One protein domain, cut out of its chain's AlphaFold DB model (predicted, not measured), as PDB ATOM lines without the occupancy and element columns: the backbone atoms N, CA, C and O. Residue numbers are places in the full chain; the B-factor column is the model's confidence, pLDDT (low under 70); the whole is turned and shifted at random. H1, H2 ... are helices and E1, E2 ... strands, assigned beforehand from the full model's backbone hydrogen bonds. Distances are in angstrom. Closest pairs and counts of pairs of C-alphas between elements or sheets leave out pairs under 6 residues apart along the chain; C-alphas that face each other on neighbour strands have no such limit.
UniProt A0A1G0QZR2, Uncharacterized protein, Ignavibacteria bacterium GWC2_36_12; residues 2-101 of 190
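What this domain is: This is residues 2 to 101 of the 190 residues of an uncharacterized protein of Ignavibacteria bacterium GWC2_36_12 (UniProt A0A1G0QZR2). A four-stranded sheet has two helices over one face and its other face bare, making two layers. H1 covers the edge at E4, while H2 crosses slantwise over E3 and E1. The printed part has 100 residues with two named helices and four named strands, in the order H1, E1, H2, E2, E3, E4. The class is mixed, helices and strands, and the mixed sheet runs E2, E3, E1, E4. The whole is compact, with a radius of gyration of the C-alphas of 13.3 A and spans of 39 by 30 by 21 A.

How they stand to each other: H1, residues 3 to 23, is on the sheet at a height of 6.0 A, over E4, residues 99 to 101; their closest C-alphas, Leu 14 and Val 100, are 5.8 A apart. With residues 12 to 21 alone H1 touches H2, residues 43 to 59, at a steep tilt of 49 degrees, the same way; the closest C-alphas, Ile 13 and Ala 50, are 5.5 A apart. E1, residues 29 to 35, is parallel to E4, with N 31 and O 99 within hydrogen-bond range at 2.8 A. E3, residues 84 to 91, is antiparallel to E1, with N 32 and O 88 at 2.9 A. E2, residues 67 to 71, forms a hairpin with E3, with N 70 and O 87 at 2.8 A. H2 is on the same face as H1, at a height of 10.2 A; its closest C-alphas with E3, Ile 57 and Ile 89, are 7.1 A apart. E1, H2 and E2 form a split strand-helix-strand unit, its two strands running the same way with E3 between them, and a left-handed crossover. Every O i to N i+4 pair is within hydrogen-bond range in H2, and 16 of 17 in H1.

Where its parts are: H1 begins at C-alpha 3 (71.469, 97.640, 101.887) and measures 30.6 A; H2 measures 24.6 A, E3 20.7 A and E1 18.6 A. E4 ends at C-alpha 101 (85.266, 95.784, 111.379).

The domain as a whole: The C-alphas farthest apart, Asn 2 and Asp 64, are 42.1 A apart. The printed part has no cut; the link from E2 to E3, 12 residues, is long. Residues 2 to 8 and 36 to 38 have pLDDT under 70.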
ATOM      1  N   ASN A   2      69.428  99.683  98.483       31.75
ATOM      2  CA  ASN A   2      69.514  98.222  98.608       31.75
ATOM      3  C   ASN A   2      70.697  97.843  99.520       31.75
ATOM      4  O   ASN A   2      71.817  97.666  99.045       31.75
ATOM      5  N   PHE A   3      70.449  97.793 100.832       41.44
ATOM      6  CA  PHE A   3      71.469  97.640 101.887       41.44
ATOM      7  C   PHE A   3      72.306  96.352 101.761       41.44
ATOM      8  O   PHE A   3      73.497  96.338 102.053       41.44
ATOM      9  N   GLN A   4      71.727  95.286 101.208       43.66
ATOM     10  CA  GLN A   4      72.396  93.987 101.086       43.66
ATOM     11  C   GLN A   4      73.578  93.999 100.094       43.66
ATOM     12  O   GLN A   4      74.561  93.280 100.271       43.66
ATOM     13  N   ALA A   5      73.520  94.844  99.056       46.47
ATOM     14  CA  ALA A   5      74.583  94.959  98.054       46.47
ATOM     15  C   ALA A   5      75.726  95.900  98.482       46.47
ATOM     16  O   ALA A   5      76.838  95.779  97.961       46.47
ATOM     17  N   SER A   6      75.469  96.847  99.394       55.03
ATOM     18  CA  SER A   6      76.513  97.683 100.006       55.03
ATOM     19  C   SER A   6      77.287  96.929 101.087       55.03
ATOM     20  O   SER A   6      78.502  97.107 101.195       55.03
ATOM     21  N   ASP A   7      76.612  96.038 101.819       59.97
ATOM     22  CA  ASP A   7      77.223  95.232 102.879       59.97
ATOM     23  C   ASP A   7      78.260  94.257 102.303       59.97
ATOM     24  O   ASP A   7      79.424  94.310 102.687       59.97
ATOM     25  N   SER A   8      77.911  93.511 101.246       68.94
ATOM     26  CA  SER A   8      78.844  92.586 100.578       68.94
ATOM     27  C   SER A   8      80.114  93.261 100.026       68.94
ATOM     28  O   SER A   8      81.174  92.637  99.962       68.94
ATOM     29  N   LYS A   9      80.041  94.536  99.620       77.38
ATOM     30  CA  LYS A   9      81.205  95.287  99.109       77.38
ATOM     31  C   LYS A   9      82.097  95.800 100.228       77.38
ATOM     32  O   LYS A   9      83.312  95.841 100.051       77.38
ATOM     33  N   SER A  10      81.491  96.207 101.339       81.81
ATOM     34  CA  SER A  10      82.224  96.598 102.540       81.81
ATOM     35  C   SER A  10      82.978  95.386 103.079       81.81
ATOM     36  O   SER A  10      84.179  95.481 103.298       81.81
ATOM     37  N   ASP A  11      82.320  94.226 103.147       83.44
ATOM     38  CA  ASP A  11      82.930  92.974 103.596       83.44
ATOM     39  C   ASP A  11      84.148  92.568 102.740       83.44
ATOM     40  O   ASP A  11      85.181  92.204 103.293       83.44
ATOM     41  N   ASP A  12      84.087  92.709 101.405       88.06
ATOM     42  CA  ASP A  12      85.238  92.451 100.508       88.06
ATOM     43  C   ASP A  12      86.445  93.353 100.832       88.06
ATOM     44  O   ASP A  12      87.592  92.906 100.805       88.06
ATOM     45  N   ILE A  13      86.208  94.621 101.184       91.19
ATOM     46  CA  ILE A  13      87.270  95.558 101.586       91.19
ATOM     47  C   ILE A  13      87.859  95.158 102.944       91.19
ATOM     48  O   ILE A  13      89.081  95.114 103.083       91.19
ATOM     49  N   LEU A  14      87.014  94.833 103.929       91.94
ATOM     50  CA  LEU A  14      87.468  94.410 105.261       91.94
ATOM     51  C   LEU A  14      88.300  93.128 105.193       91.94
ATOM     52  O   LEU A  14      89.357  93.051 105.817       91.94
ATOM     53  N   LEU A  15      87.854  92.151 104.396       92.12
ATOM     54  CA  LEU A  15      88.582  90.905 104.167       92.12
ATOM     55  C   LEU A  15      89.955  91.172 103.550       92.12
ATOM     56  O   LEU A  15      90.952  90.676 104.064       92.12
ATOM     57  N   LYS A  16      90.038  92.031 102.526       95.12
ATOM     58  CA  LYS A  16      91.323  92.414 101.919       95.12
ATOM     59  C   LYS A  16      92.278  93.054 102.926       95.12
ATOM     60  O   LYS A  16      93.455  92.707 102.952       95.12
ATOM     61  N   ILE A  17      91.790  93.976 103.755       95.88
ATOM     62  CA  ILE A  17      92.613  94.620 104.791       95.88
ATOM     63  C   ILE A  17      93.102  93.581 105.800       95.88
ATOM     64  O   ILE A  17      94.285  93.558 106.138       95.88
ATOM     65  N   ARG A  18      92.218  92.683 106.241       95.25
ATOM     66  CA  ARG A  18      92.569  91.586 107.144       95.25
ATOM     67  C   ARG A  18      93.643  90.680 106.544       95.25
ATOM     68  O   ARG A  18      94.609  90.365 107.237       95.25
ATOM     69  N   ASP A  19      93.511  90.303 105.276       95.81
ATOM     70  CA  ASP A  19      94.492  89.473 104.575       95.81
ATOM     71  C   ASP A  19      95.859  90.167 104.503       95.81
ATOM     72  O   ASP A  19      96.882  89.541 104.777       95.81
ATOM     73  N   MET A  20      95.888  91.475 104.226       97.31
ATOM     74  CA  MET A  20      97.125  92.262 104.242       97.31
ATOM     75  C   MET A  20      97.765  92.319 105.634       97.31
ATOM     76  O   MET A  20      98.980  92.163 105.758       97.31
ATOM     77  N   LEU A  21      96.973  92.480 106.700       96.31
ATOM     78  CA  LEU A  21      97.475  92.434 108.080       96.31
ATOM     79  C   LEU A  21      98.065  91.060 108.420       96.31
ATOM     80  O   LEU A  21      99.135  90.985 109.025       96.31
ATOM     81  N   VAL A  22      97.410  89.975 107.990       95.44
ATOM     82  CA  VAL A  22      97.912  88.605 108.163       95.44
ATOM     83  C   VAL A  22      99.237  88.411 107.427       95.44
ATOM     84  O   VAL A  22     100.199  87.926 108.022       95.44
ATOM     85  N   GLN A  23      99.319  88.834 106.162       95.81
ATOM     86  CA  GLN A  23     100.538  88.736 105.348       95.81
ATOM     87  C   GLN A  23     101.716  89.503 105.968       95.81
ATOM     88  O   GLN A  23     102.858  89.055 105.881       95.81
ATOM     89  N   ASN A  24     101.435  90.614 106.653       95.12
ATOM     90  CA  ASN A  24     102.427  91.449 107.336       95.12
ATOM     91  C   ASN A  24     102.635  91.082 108.818       95.12
ATOM     92  O   ASN A  24     103.324  91.801 109.536       95.12
ATOM     93  N   LYS A  25     102.082  89.951 109.285       93.81
ATOM     94  CA  LYS A  25     102.226  89.431 110.662       93.81
ATOM     95  C   LYS A  25     101.730  90.387 111.759       93.81
ATOM     96  O   LYS A  25     102.188  90.333 112.900       93.81
ATOM     97  N   LEU A  26     100.759  91.241 111.439       92.31
ATOM     98  CA  LEU A  26     100.141  92.197 112.361       92.31
ATOM     99  C   LEU A  26      98.919  91.568 113.048       92.31
ATOM    100  O   LEU A  26      97.789  92.002 112.855       92.31
ATOM    101  N   PHE A  27      99.133  90.504 113.828       90.75
ATOM    102  CA  PHE A  27      98.036  89.684 114.375       90.75
ATOM    103  C   PHE A  27      97.342  90.265 115.610       90.75
ATOM    104  O   PHE A  27      96.194  89.929 115.882       90.75
ATOM    105  N   GLN A  28      98.034  91.130 116.348       92.06
ATOM    106  CA  GLN A  28      97.601  91.632 117.656       92.06
ATOM    107  C   GLN A  28      96.737  92.900 117.581       92.06
ATOM    108  O   GLN A  28      96.655  93.641 118.560       92.06
ATOM    109  N   PHE A  29      96.153  93.185 116.417       93.50
ATOM    110  CA  PHE A  29      95.423  94.424 116.180       93.50
ATOM    111  C   PHE A  29      93.976  94.173 115.783       93.50
ATOM    112  O   PHE A  29      93.670  93.363 114.903       93.50
ATOM    113  N   GLU A  30      93.105  94.928 116.432       92.69
ATOM    114  CA  GLU A  30      91.720  95.123 116.056       92.69
ATOM    115  C   GLU A  30      91.583  96.497 115.391       92.69
ATOM    116  O   GLU A  30      92.077  97.503 115.896       92.69
ATOM    117  N   ILE A  31      90.951  96.529 114.220       94.50
ATOM    118  CA  ILE A  31      90.787  97.721 113.396       94.50
ATOM    119  C   ILE A  31      89.301  98.035 113.275       94.50
ATOM    120  O   ILE A  31      88.537  97.235 112.732       94.50
ATOM    121  N   HIS A  32      88.908  99.229 113.706       92.00
ATOM    122  CA  HIS A  32      87.570  99.762 113.483       92.00
ATOM    123  C   HIS A  32      87.633 100.864 112.436       92.00
ATOM    124  O   HIS A  32      88.381 101.830 112.577       92.00
ATOM    125  N   LEU A  33      86.826 100.736 111.391       90.31
ATOM    126  CA  LEU A  33      86.739 101.728 110.331       90.31
ATOM    127  C   LEU A  33      85.377 102.416 110.365       90.31
ATOM    128  O   LEU A  33      84.333 101.765 110.332       90.31
ATOM    129  N   SER A  34      85.371 103.741 110.369       86.69
ATOM    130  CA  SER A  34      84.163 104.522 110.130       86.69
ATOM    131  C   SER A  34      84.138 104.912 108.657       86.69
ATOM    132  O   SER A  34      84.848 105.828 108.253       86.69
ATOM    133  N   PHE A  35      83.381 104.197 107.821       81.69
ATOM    134  CA  PHE A  35      83.209 104.572 106.415       81.69
ATOM    135  C   PHE A  35      81.827 104.211 105.880       81.69
ATOM    136  O   PHE A  35      81.200 103.243 106.311       81.69
ATOM    137  N   HIS A  36      81.393 104.967 104.872       69.44
ATOM    138  CA  HIS A  36      80.159 104.709 104.136       69.44
ATOM    139  C   HIS A  36      80.447 104.609 102.639       69.44
ATOM    140  O   HIS A  36      80.896 105.563 102.001       69.44
ATOM    141  N   ILE A  37      80.162 103.445 102.049       68.81
ATOM    142  CA  ILE A  37      80.245 103.261 100.598       68.81
ATOM    143  C   ILE A  37      78.931 103.733  99.977       68.81
ATOM    144  O   ILE A  37      77.983 102.966  99.825       68.81
ATOM    145  N   ASN A  38      78.895 105.001  99.572       65.25
ATOM    146  CA  ASN A  38      77.741 105.576  98.869       65.25
ATOM    147  C   ASN A  38      77.807 105.374  97.343       65.25
ATOM    148  O   ASN A  38      76.834 105.635  96.638       65.25
ATOM    149  N   LYS A  39      78.945 104.896  96.818       70.38
ATOM    150  CA  LYS A  39      79.191 104.711  95.382       70.38
ATOM    151  C   LYS A  39      79.477 103.249  95.052       70.38
ATOM    152  O   LYS A  39      80.172 102.549  95.782       70.38
ATOM    153  N   ASN A  40      78.995 102.791  93.900       76.56
ATOM    154  CA  ASN A  40      79.409 101.502  93.360       76.56
ATOM    155  C   ASN A  40      80.909 101.525  93.027       76.56
ATOM    156  O   ASN A  40      81.322 102.262  92.141       76.56
ATOM    157  N   MET A  41      81.694 100.699  93.725       82.81
ATOM    158  CA  MET A  41      83.108 100.461  93.426       82.81
ATOM    159  C   MET A  41      83.289  99.147  92.661       82.81
ATOM    160  O   MET A  41      82.747  98.102  93.045       82.81
ATOM    161  N   THR A  42      84.098  99.183  91.611       88.62
ATOM    162  CA  THR A  42      84.646  98.013  90.917       88.62
ATOM    163  C   THR A  42      85.615  97.240  91.819       88.62
ATOM    164  O   THR A  42      86.078  97.742  92.843       88.62
ATOM    165  N   LYS A  43      85.963  96.003  91.443       88.06
ATOM    166  CA  LYS A  43      86.931  95.185  92.199       88.06
ATOM    167  C   LYS A  43      88.297  95.876  92.335       88.06
ATOM    168  O   LYS A  43      88.871  95.866  93.417       88.06
ATOM    169  N   LYS A  44      88.776  96.509  91.257       89.38
ATOM    170  CA  LYS A  44      90.053  97.240  91.230       89.38
ATOM    171  C   LYS A  44      90.026  98.465  92.148       89.38
ATOM    172  O   LYS A  44      90.976  98.689  92.886       89.38
ATOM    173  N   GLU A  45      88.932  99.225  92.144       89.12
ATOM    174  CA  GLU A  45      88.775 100.371  93.051       89.12
ATOM    175  C   GLU A  45      88.748  99.934  94.516       89.12
ATOM    176  O   GLU A  45      89.418 100.552  95.334       89.12
ATOM    177  N   ARG A  46      88.047  98.839  94.847       90.06
ATOM    178  CA  ARG A  46      88.035  98.292  96.216       90.06
ATOM    179  C   ARG A  46      89.413  97.838  96.682       90.06
ATOM    180  O   ARG A  46      89.737  97.980  97.853       90.06
ATOM    181  N   GLU A  47      90.232  97.314  95.778       92.50
ATOM    182  CA  GLU A  47      91.610  96.926  96.079       92.50
ATOM    183  C   GLU A  47      92.514  98.135  96.333       92.50
ATOM    184  O   GLU A  47      93.195  98.180  97.353       92.50
ATOM    185  N   ILE A  48      92.453  99.155  95.471       90.75
ATOM    186  CA  ILE A  48      93.162 100.427  95.691       90.75
ATOM    187  C   ILE A  48      92.727 101.053  97.021       90.75
ATOM    188  O   ILE A  48      93.558 101.528  97.790       90.75
ATOM    189  N   PHE A  49      91.428 101.022  97.307       90.88
ATOM    190  CA  PHE A  49      90.856 101.551  98.536       90.88
ATOM    191  C   PHE A  49      91.352 100.805  99.782       90.88
ATOM    192  O   PHE A  49      91.843 101.435 100.716       90.88
ATOM    193  N   ALA A  50      91.296  99.470  99.774       93.88
ATOM    194  CA  ALA A  50      91.821  98.638 100.854       93.88
ATOM    195  C   ALA A  50      93.324  98.882 101.080       93.88
ATOM    196  O   ALA A  50      93.754  98.980 102.226       93.88
ATOM    197  N   ASN A  51      94.106  99.037 100.005       94.50
ATOM    198  CA  ASN A  51      95.534  99.344 100.093       94.50
ATOM    199  C   ASN A  51      95.784 100.698 100.764       94.50
ATOM    200  O   ASN A  51      96.622 100.779 101.655       94.50
ATOM    201  N   LYS A  52      95.040 101.753 100.398       93.12
ATOM    202  CA  LYS A  52      95.163 103.067 101.057       93.12
ATOM    203  C   LYS A  52      94.889 102.968 102.560       93.12
ATOM    204  O   LYS A  52      95.678 103.468 103.356       93.12
ATOM    205  N   ILE A  53      93.833 102.252 102.955       93.81
ATOM    206  CA  ILE A  53      93.519 102.023 104.376       93.81
ATOM    207  C   ILE A  53      94.644 101.267 105.075       93.81
ATOM    208  O   ILE A  53      95.073 101.655 106.158       93.81
ATOM    209  N   PHE A  54      95.143 100.200 104.457       96.00
ATOM    210  CA  PHE A  54      96.245  99.430 105.011       96.00
ATOM    211  C   PHE A  54      97.495 100.295 105.232       96.00
ATOM    212  O   PHE A  54      98.104 100.215 106.298       96.00
ATOM    213  N   MET A  55      97.822 101.188 104.290       95.31
ATOM    214  CA  MET A  55      98.933 102.135 104.433       95.31
ATOM    215  C   MET A  55      98.735 103.103 105.610       95.31
ATOM    216  O   MET A  55      99.690 103.389 106.336       95.31
ATOM    217  N   ILE A  56      97.504 103.564 105.850       94.19
ATOM    218  CA  ILE A  56      97.170 104.375 107.031       94.19
ATOM    219  C   ILE A  56      97.399 103.566 108.312       94.19
ATOM    220  O   ILE A  56      98.007 104.077 109.251       94.19
ATOM    221  N   ILE A  57      96.969 102.300 108.346       95.25
ATOM    222  CA  ILE A  57      97.115 101.437 109.524       95.25
ATOM    223  C   ILE A  57      98.589 101.227 109.869       95.25
ATOM    224  O   ILE A  57      98.991 101.487 111.000       95.25
ATOM    225  N   ILE A  58      99.415 100.804 108.907       95.25
ATOM    226  CA  ILE A  58     100.830 100.491 109.175       95.25
ATOM    227  C   ILE A  58     101.631 101.721 109.615       95.25
ATOM    228  O   ILE A  58     102.534 101.598 110.441       95.25
ATOM    229  N   LYS A  59     101.295 102.908 109.091       94.25
ATOM    230  CA  LYS A  59     101.969 104.167 109.438       94.25
ATOM    231  C   LYS A  59     101.687 104.583 110.882       94.25
ATOM    232  O   LYS A  59     102.512 105.258 111.490       94.25
ATOM    233  N   ASN A  60     100.545 104.166 111.418       94.56
ATOM    234  CA  ASN A  60     100.022 104.624 112.697       94.56
ATOM    235  C   ASN A  60      99.832 103.476 113.698       94.56
ATOM    236  O   ASN A  60      99.005 103.577 114.593       94.56
ATOM    237  N   VAL A  61     100.563 102.365 113.566       92.25
ATOM    238  CA  VAL A  61     100.487 101.283 114.559       92.25
ATOM    239  C   VAL A  61     100.878 101.828 115.942       92.25
ATOM    240  O   VAL A  61     101.986 102.360 116.077       92.25
ATOM    241  N   PRO A  62     100.023 101.683 116.974       88.81
ATOM    242  CA  PRO A  62     100.316 102.205 118.302       88.81
ATOM    243  C   PRO A  62     101.504 101.453 118.912       88.81
ATOM    244  O   PRO A  62     101.558 100.214 118.899       88.81
ATOM    245  N   ARG A  63     102.484 102.207 119.419       85.62
ATOM    246  CA  ARG A  63     103.702 101.646 120.023       85.62
ATOM    247  C   ARG A  63     103.467 101.367 121.500       85.62
ATOM    248  O   ARG A  63     103.509 100.201 121.915       85.62
ATOM    249  N   ASP A  64     103.138 102.431 122.224       85.81
ATOM    250  CA  ASP A  64     103.036 102.450 123.681       85.81
ATOM    251  C   ASP A  64     101.578 102.561 124.150       85.81
ATOM    252  O   ASP A  64     101.231 102.069 125.224       85.81
ATOM    253  N   GLU A  65     100.695 103.129 123.326       85.25
ATOM    254  CA  GLU A  65      99.269 103.224 123.612       85.25
ATOM    255  C   GLU A  65      98.524 101.904 123.352       85.25
ATOM    256  O   GLU A  65      98.910 101.065 122.531       85.25
ATOM    257  N   ILE A  66      97.393 101.728 124.042       89.56
ATOM    258  CA  ILE A  66      96.473 100.606 123.799       89.56
ATOM    259  C   ILE A  66      95.700 100.821 122.493       89.56
ATOM    260  O   ILE A  66      95.328  99.852 121.837       89.56
ATOM    261  N   TYR A  67      95.470 102.070 122.086       93.56
ATOM    262  CA  TYR A  67      94.804 102.386 120.832       93.56
ATOM    263  C   TYR A  67      95.214 103.756 120.294       93.56
ATOM    264  O   TYR A  67      95.700 104.607 121.036       93.56
ATOM    265  N   ILE A  68      94.956 103.972 119.008       95.06
ATOM    266  CA  ILE A  68      94.999 105.283 118.359       95.06
ATOM    267  C   ILE A  68      93.805 105.420 117.419       95.06
ATOM    268  O   ILE A  68      93.405 104.453 116.764       95.06
ATOM    269  N   THR A  69      93.240 106.620 117.350       93.75
ATOM    270  CA  THR A  69      92.198 106.978 116.388       93.75
ATOM    271  C   THR A  69      92.728 108.063 115.472       93.75
ATOM    272  O   THR A  69      93.266 109.066 115.931       93.75
ATOM    273  N   ILE A  70      92.582 107.836 114.173       93.62
ATOM    274  CA  ILE A  70      93.016 108.734 113.111       93.62
ATOM    275  C   ILE A  70      91.741 109.222 112.432       93.62
ATOM    276  O   ILE A  70      91.054 108.450 111.756       93.62
ATOM    277  N   GLU A  71      91.388 110.479 112.671       91.56
ATOM    278  CA  GLU A  71      90.237 111.127 112.044       91.56
ATOM    279  C   GLU A  71      90.633 111.694 110.683       91.56
ATOM    280  O   GLU A  71      91.768 112.130 110.489       91.56
ATOM    281  N   ASN A  72      89.710 111.643 109.725       89.25
ATOM    282  CA  ASN A  72      89.904 112.283 108.435       89.25
ATOM    283  C   ASN A  72      89.554 113.770 108.567       89.25
ATOM    284  O   ASN A  72      88.401 114.109 108.831       89.25
ATOM    285  N   ASP A  73      90.545 114.641 108.390       88.12
ATOM    286  CA  ASP A  73      90.372 116.098 108.313       88.12
ATOM    287  C   ASP A  73      89.882 116.565 106.930       88.12
ATOM    288  O   ASP A  73      89.470 117.713 106.768       88.12
ATOM    289  N   TYR A  74      89.848 115.646 105.958       85.56
ATOM    290  CA  TYR A  74      89.455 115.845 104.567       85.56
ATOM    291  C   TYR A  74      90.379 116.777 103.765       85.56
ATOM    292  O   TYR A  74      89.983 117.236 102.691       85.56
ATOM    293  N   GLU A  75      91.611 117.016 104.230       88.50
ATOM    294  CA  GLU A  75      92.589 117.863 103.534       88.50
ATOM    295  C   GLU A  75      93.394 117.093 102.467       88.50
ATOM    296  O   GLU A  75      93.658 117.626 101.388       88.50
ATOM    297  N   ASP A  76      93.729 115.820 102.715       85.94
ATOM    298  CA  ASP A  76      94.515 114.959 101.811       85.94
ATOM    299  C   ASP A  76      93.715 113.731 101.346       85.94
ATOM    300  O   ASP A  76      93.906 112.599 101.801       85.94
ATOM    301  N   LEU A  77      92.802 113.950 100.398       84.81
ATOM    302  CA  LEU A  77      91.921 112.901  99.866       84.81
ATOM    303  C   LEU A  77      92.653 111.843  99.019       84.81
ATOM    304  O   LEU A  77      92.107 110.759  98.763       84.81
ATOM    305  N   ASP A  78      93.880 112.139  98.588       83.12
ATOM    306  CA  ASP A  78      94.706 111.206  97.830       83.12
ATOM    307  C   ASP A  78      95.267 110.112  98.736       83.12
ATOM    308  O   ASP A  78      95.240 108.937  98.350       83.12
ATOM    309  N   ASN A  79      95.682 110.451  99.957       81.44
ATOM    310  CA  ASN A  79      96.188 109.468 100.916       81.44
ATOM    311  C   ASN A  79      95.122 108.990 101.908       81.44
ATOM    312  O   ASN A  79      95.157 107.823 102.307       81.44
ATOM    313  N   PHE A  80      94.144 109.835 102.245       88.25
ATOM    314  CA  PHE A  80      93.046 109.516 103.153       88.25
ATOM    315  C   PHE A  80      91.691 109.619 102.435       88.25
ATOM    316  O   PHE A  80      91.098 110.693 102.335       88.25
ATOM    317  N   PRO A  81      91.148 108.494 101.929       85.50
ATOM    318  CA  PRO A  81      89.934 108.522 101.124       85.50
ATOM    319  C   PRO A  81      88.766 109.222 101.831       85.50
ATOM    320  O   PRO A  81      88.351 108.794 102.905       85.50
ATOM    321  N   GLY A  82      88.163 110.224 101.184       84.00
ATOM    322  CA  GLY A  82      87.077 111.034 101.766       84.00
ATOM    323  C   GLY A  82      85.789 110.280 102.120       84.00
ATOM    324  O   GLY A  82      84.874 110.849 102.701       84.00
ATOM    325  N   THR A  83      85.681 108.995 101.780       83.81
ATOM    326  CA  THR A  83      84.582 108.128 102.236       83.81
ATOM    327  C   THR A  83      84.813 107.538 103.628       83.81
ATOM    328  O   THR A  83      83.913 106.887 104.158       83.81
ATOM    329  N   ILE A  84      86.012 107.701 104.193       86.50
ATOM    330  CA  ILE A  84      86.382 107.249 105.534       86.50
ATOM    331  C   ILE A  84      86.353 108.458 106.457       86.50
ATOM    332  O   ILE A  84      87.058 109.426 106.203       86.50
ATOM    333  N   GLY A  85      85.560 108.387 107.523       85.31
ATOM    334  CA  GLY A  85      85.550 109.390 108.582       85.31
ATOM    335  C   GLY A  85      86.655 109.168 109.613       85.31
ATOM    336  O   GLY A  85      87.244 110.129 110.090       85.31
ATOM    337  N   SER A  86      86.969 107.911 109.947       90.88
ATOM    338  CA  SER A  86      88.065 107.595 110.872       90.88
ATOM    339  C   SER A  86      88.548 106.145 110.789       90.88
ATOM    340  O   SER A  86      87.836 105.249 110.318       90.88
ATOM    341  N   VAL A  87      89.769 105.921 111.278       93.94
ATOM    342  CA  VAL A  87      90.394 104.610 111.485       93.94
ATOM    343  C   VAL A  87      90.850 104.517 112.938       93.94
ATOM    344  O   VAL A  87      91.700 105.291 113.366       93.94
ATOM    345  N   THR A  88      90.322 103.557 113.692       93.94
ATOM    346  CA  THR A  88      90.788 103.247 115.049       93.94
ATOM    347  C   THR A  88      91.554 101.934 115.038       93.94
ATOM    348  O   THR A  88      91.061 100.927 114.532       93.94
ATOM    349  N   ILE A  89      92.755 101.945 115.607       95.38
ATOM    350  CA  ILE A  89      93.659 100.799 115.710       95.38
ATOM    351  C   ILE A  89      93.813 100.484 117.191       95.38
ATOM    352  O   ILE A  89      94.326 101.308 117.943       95.38
ATOM    353  N   VAL A  90      93.384  99.298 117.606       93.62
ATOM    354  CA  VAL A  90      93.439  98.832 118.994       93.62
ATOM    355  C   VAL A  90      94.422  97.674 119.086       93.62
ATOM    356  O   VAL A  90      94.334  96.698 118.344       93.62
ATOM    357  N   LYS A  91      95.376  97.771 120.008       93.75
ATOM    358  CA  LYS A  91      96.301  96.699 120.358       93.75
ATOM    359  C   LYS A  91      95.614  95.778 121.359       93.75
ATOM    360  O   LYS A  91      95.308  96.186 122.476       93.75
ATOM    361  N   VAL A  92      95.405  94.525 120.966       91.19
ATOM    362  CA  VAL A  92      94.732  93.507 121.781       91.19
ATOM    363  C   VAL A  92      95.715  92.364 122.055       91.19
ATOM    364  O   VAL A  92      95.864  91.455 121.229       91.19
ATOM    365  N   PRO A  93      96.428  92.389 123.198       85.88
ATOM    366  CA  PRO A  93      97.330  91.308 123.576       85.88
ATOM    367  C   PRO A  93      96.588  89.967 123.642       85.88
ATOM    368  O   PRO A  93      95.548  89.851 124.285       85.88
ATOM    369  N   GLY A  94      97.123  88.943 122.977       85.62
ATOM    370  CA  GLY A  94      96.526  87.602 122.937       85.62
ATOM    371  C   GLY A  94      95.596  87.337 121.749       85.62
ATOM    372  O   GLY A  94      95.173  86.195 121.557       85.62
ATOM    373  N   LEU A  95      95.322  88.341 120.910       87.25
ATOM    374  CA  LEU A  95      94.610  88.131 119.655       87.25
ATOM    375  C   LEU A  95      95.477  87.301 118.684       87.25
ATOM    376  O   LEU A  95      96.630  87.631 118.413       87.25
ATOM    377  N   LYS A  96      94.926  86.188 118.178       90.00
ATOM    378  CA  LYS A  96      95.649  85.254 117.286       90.00
ATOM    379  C   LYS A  96      95.575  85.636 115.809       90.00
ATOM    380  O   LYS A  96      96.392  85.176 115.018       90.00
ATOM    381  N   LEU A  97      94.564  86.414 115.430       89.06
ATOM    382  CA  LEU A  97      94.301  86.850 114.064       89.06
ATOM    383  C   LEU A  97      93.740  88.268 114.107       89.06
ATOM    384  O   LEU A  97      92.881  88.522 114.949       89.06
ATOM    385  N   PRO A  98      94.135  89.148 113.176       91.62
ATOM    386  CA  PRO A  98      93.639  90.506 113.167       91.62
ATOM    387  C   PRO A  98      92.138  90.501 112.909       91.62
ATOM    388  O   PRO A  98      91.610  89.677 112.144       91.62
ATOM    389  N   PHE A  99      91.472  91.454 113.542       89.50
ATOM    390  CA  PHE A  99      90.053  91.699 113.369       89.50
ATOM    391  C   PHE A  99      89.874  93.052 112.689       89.50
ATOM    392  O   PHE A  99      90.507  94.027 113.077       89.50
ATOM    393  N   VAL A 100      89.054  93.107 111.641       92.12
ATOM    394  CA  VAL A 100      88.762  94.345 110.910       92.12
ATOM    395  C   VAL A 100      87.254  94.456 110.806       92.12
ATOM    396  O   VAL A 100      86.601  93.566 110.262       92.12
ATOM    397  N   THR A 101      86.704  95.537 111.337       87.31
ATOM    398  CA  THR A 101      85.266  95.784 111.379       87.31
ATOM    399  C   THR A 101      84.960  97.218 110.978       87.31
ATOM    400  O   THR A 101      85.836  98.085 110.996       87.31
TER     401      THR A 101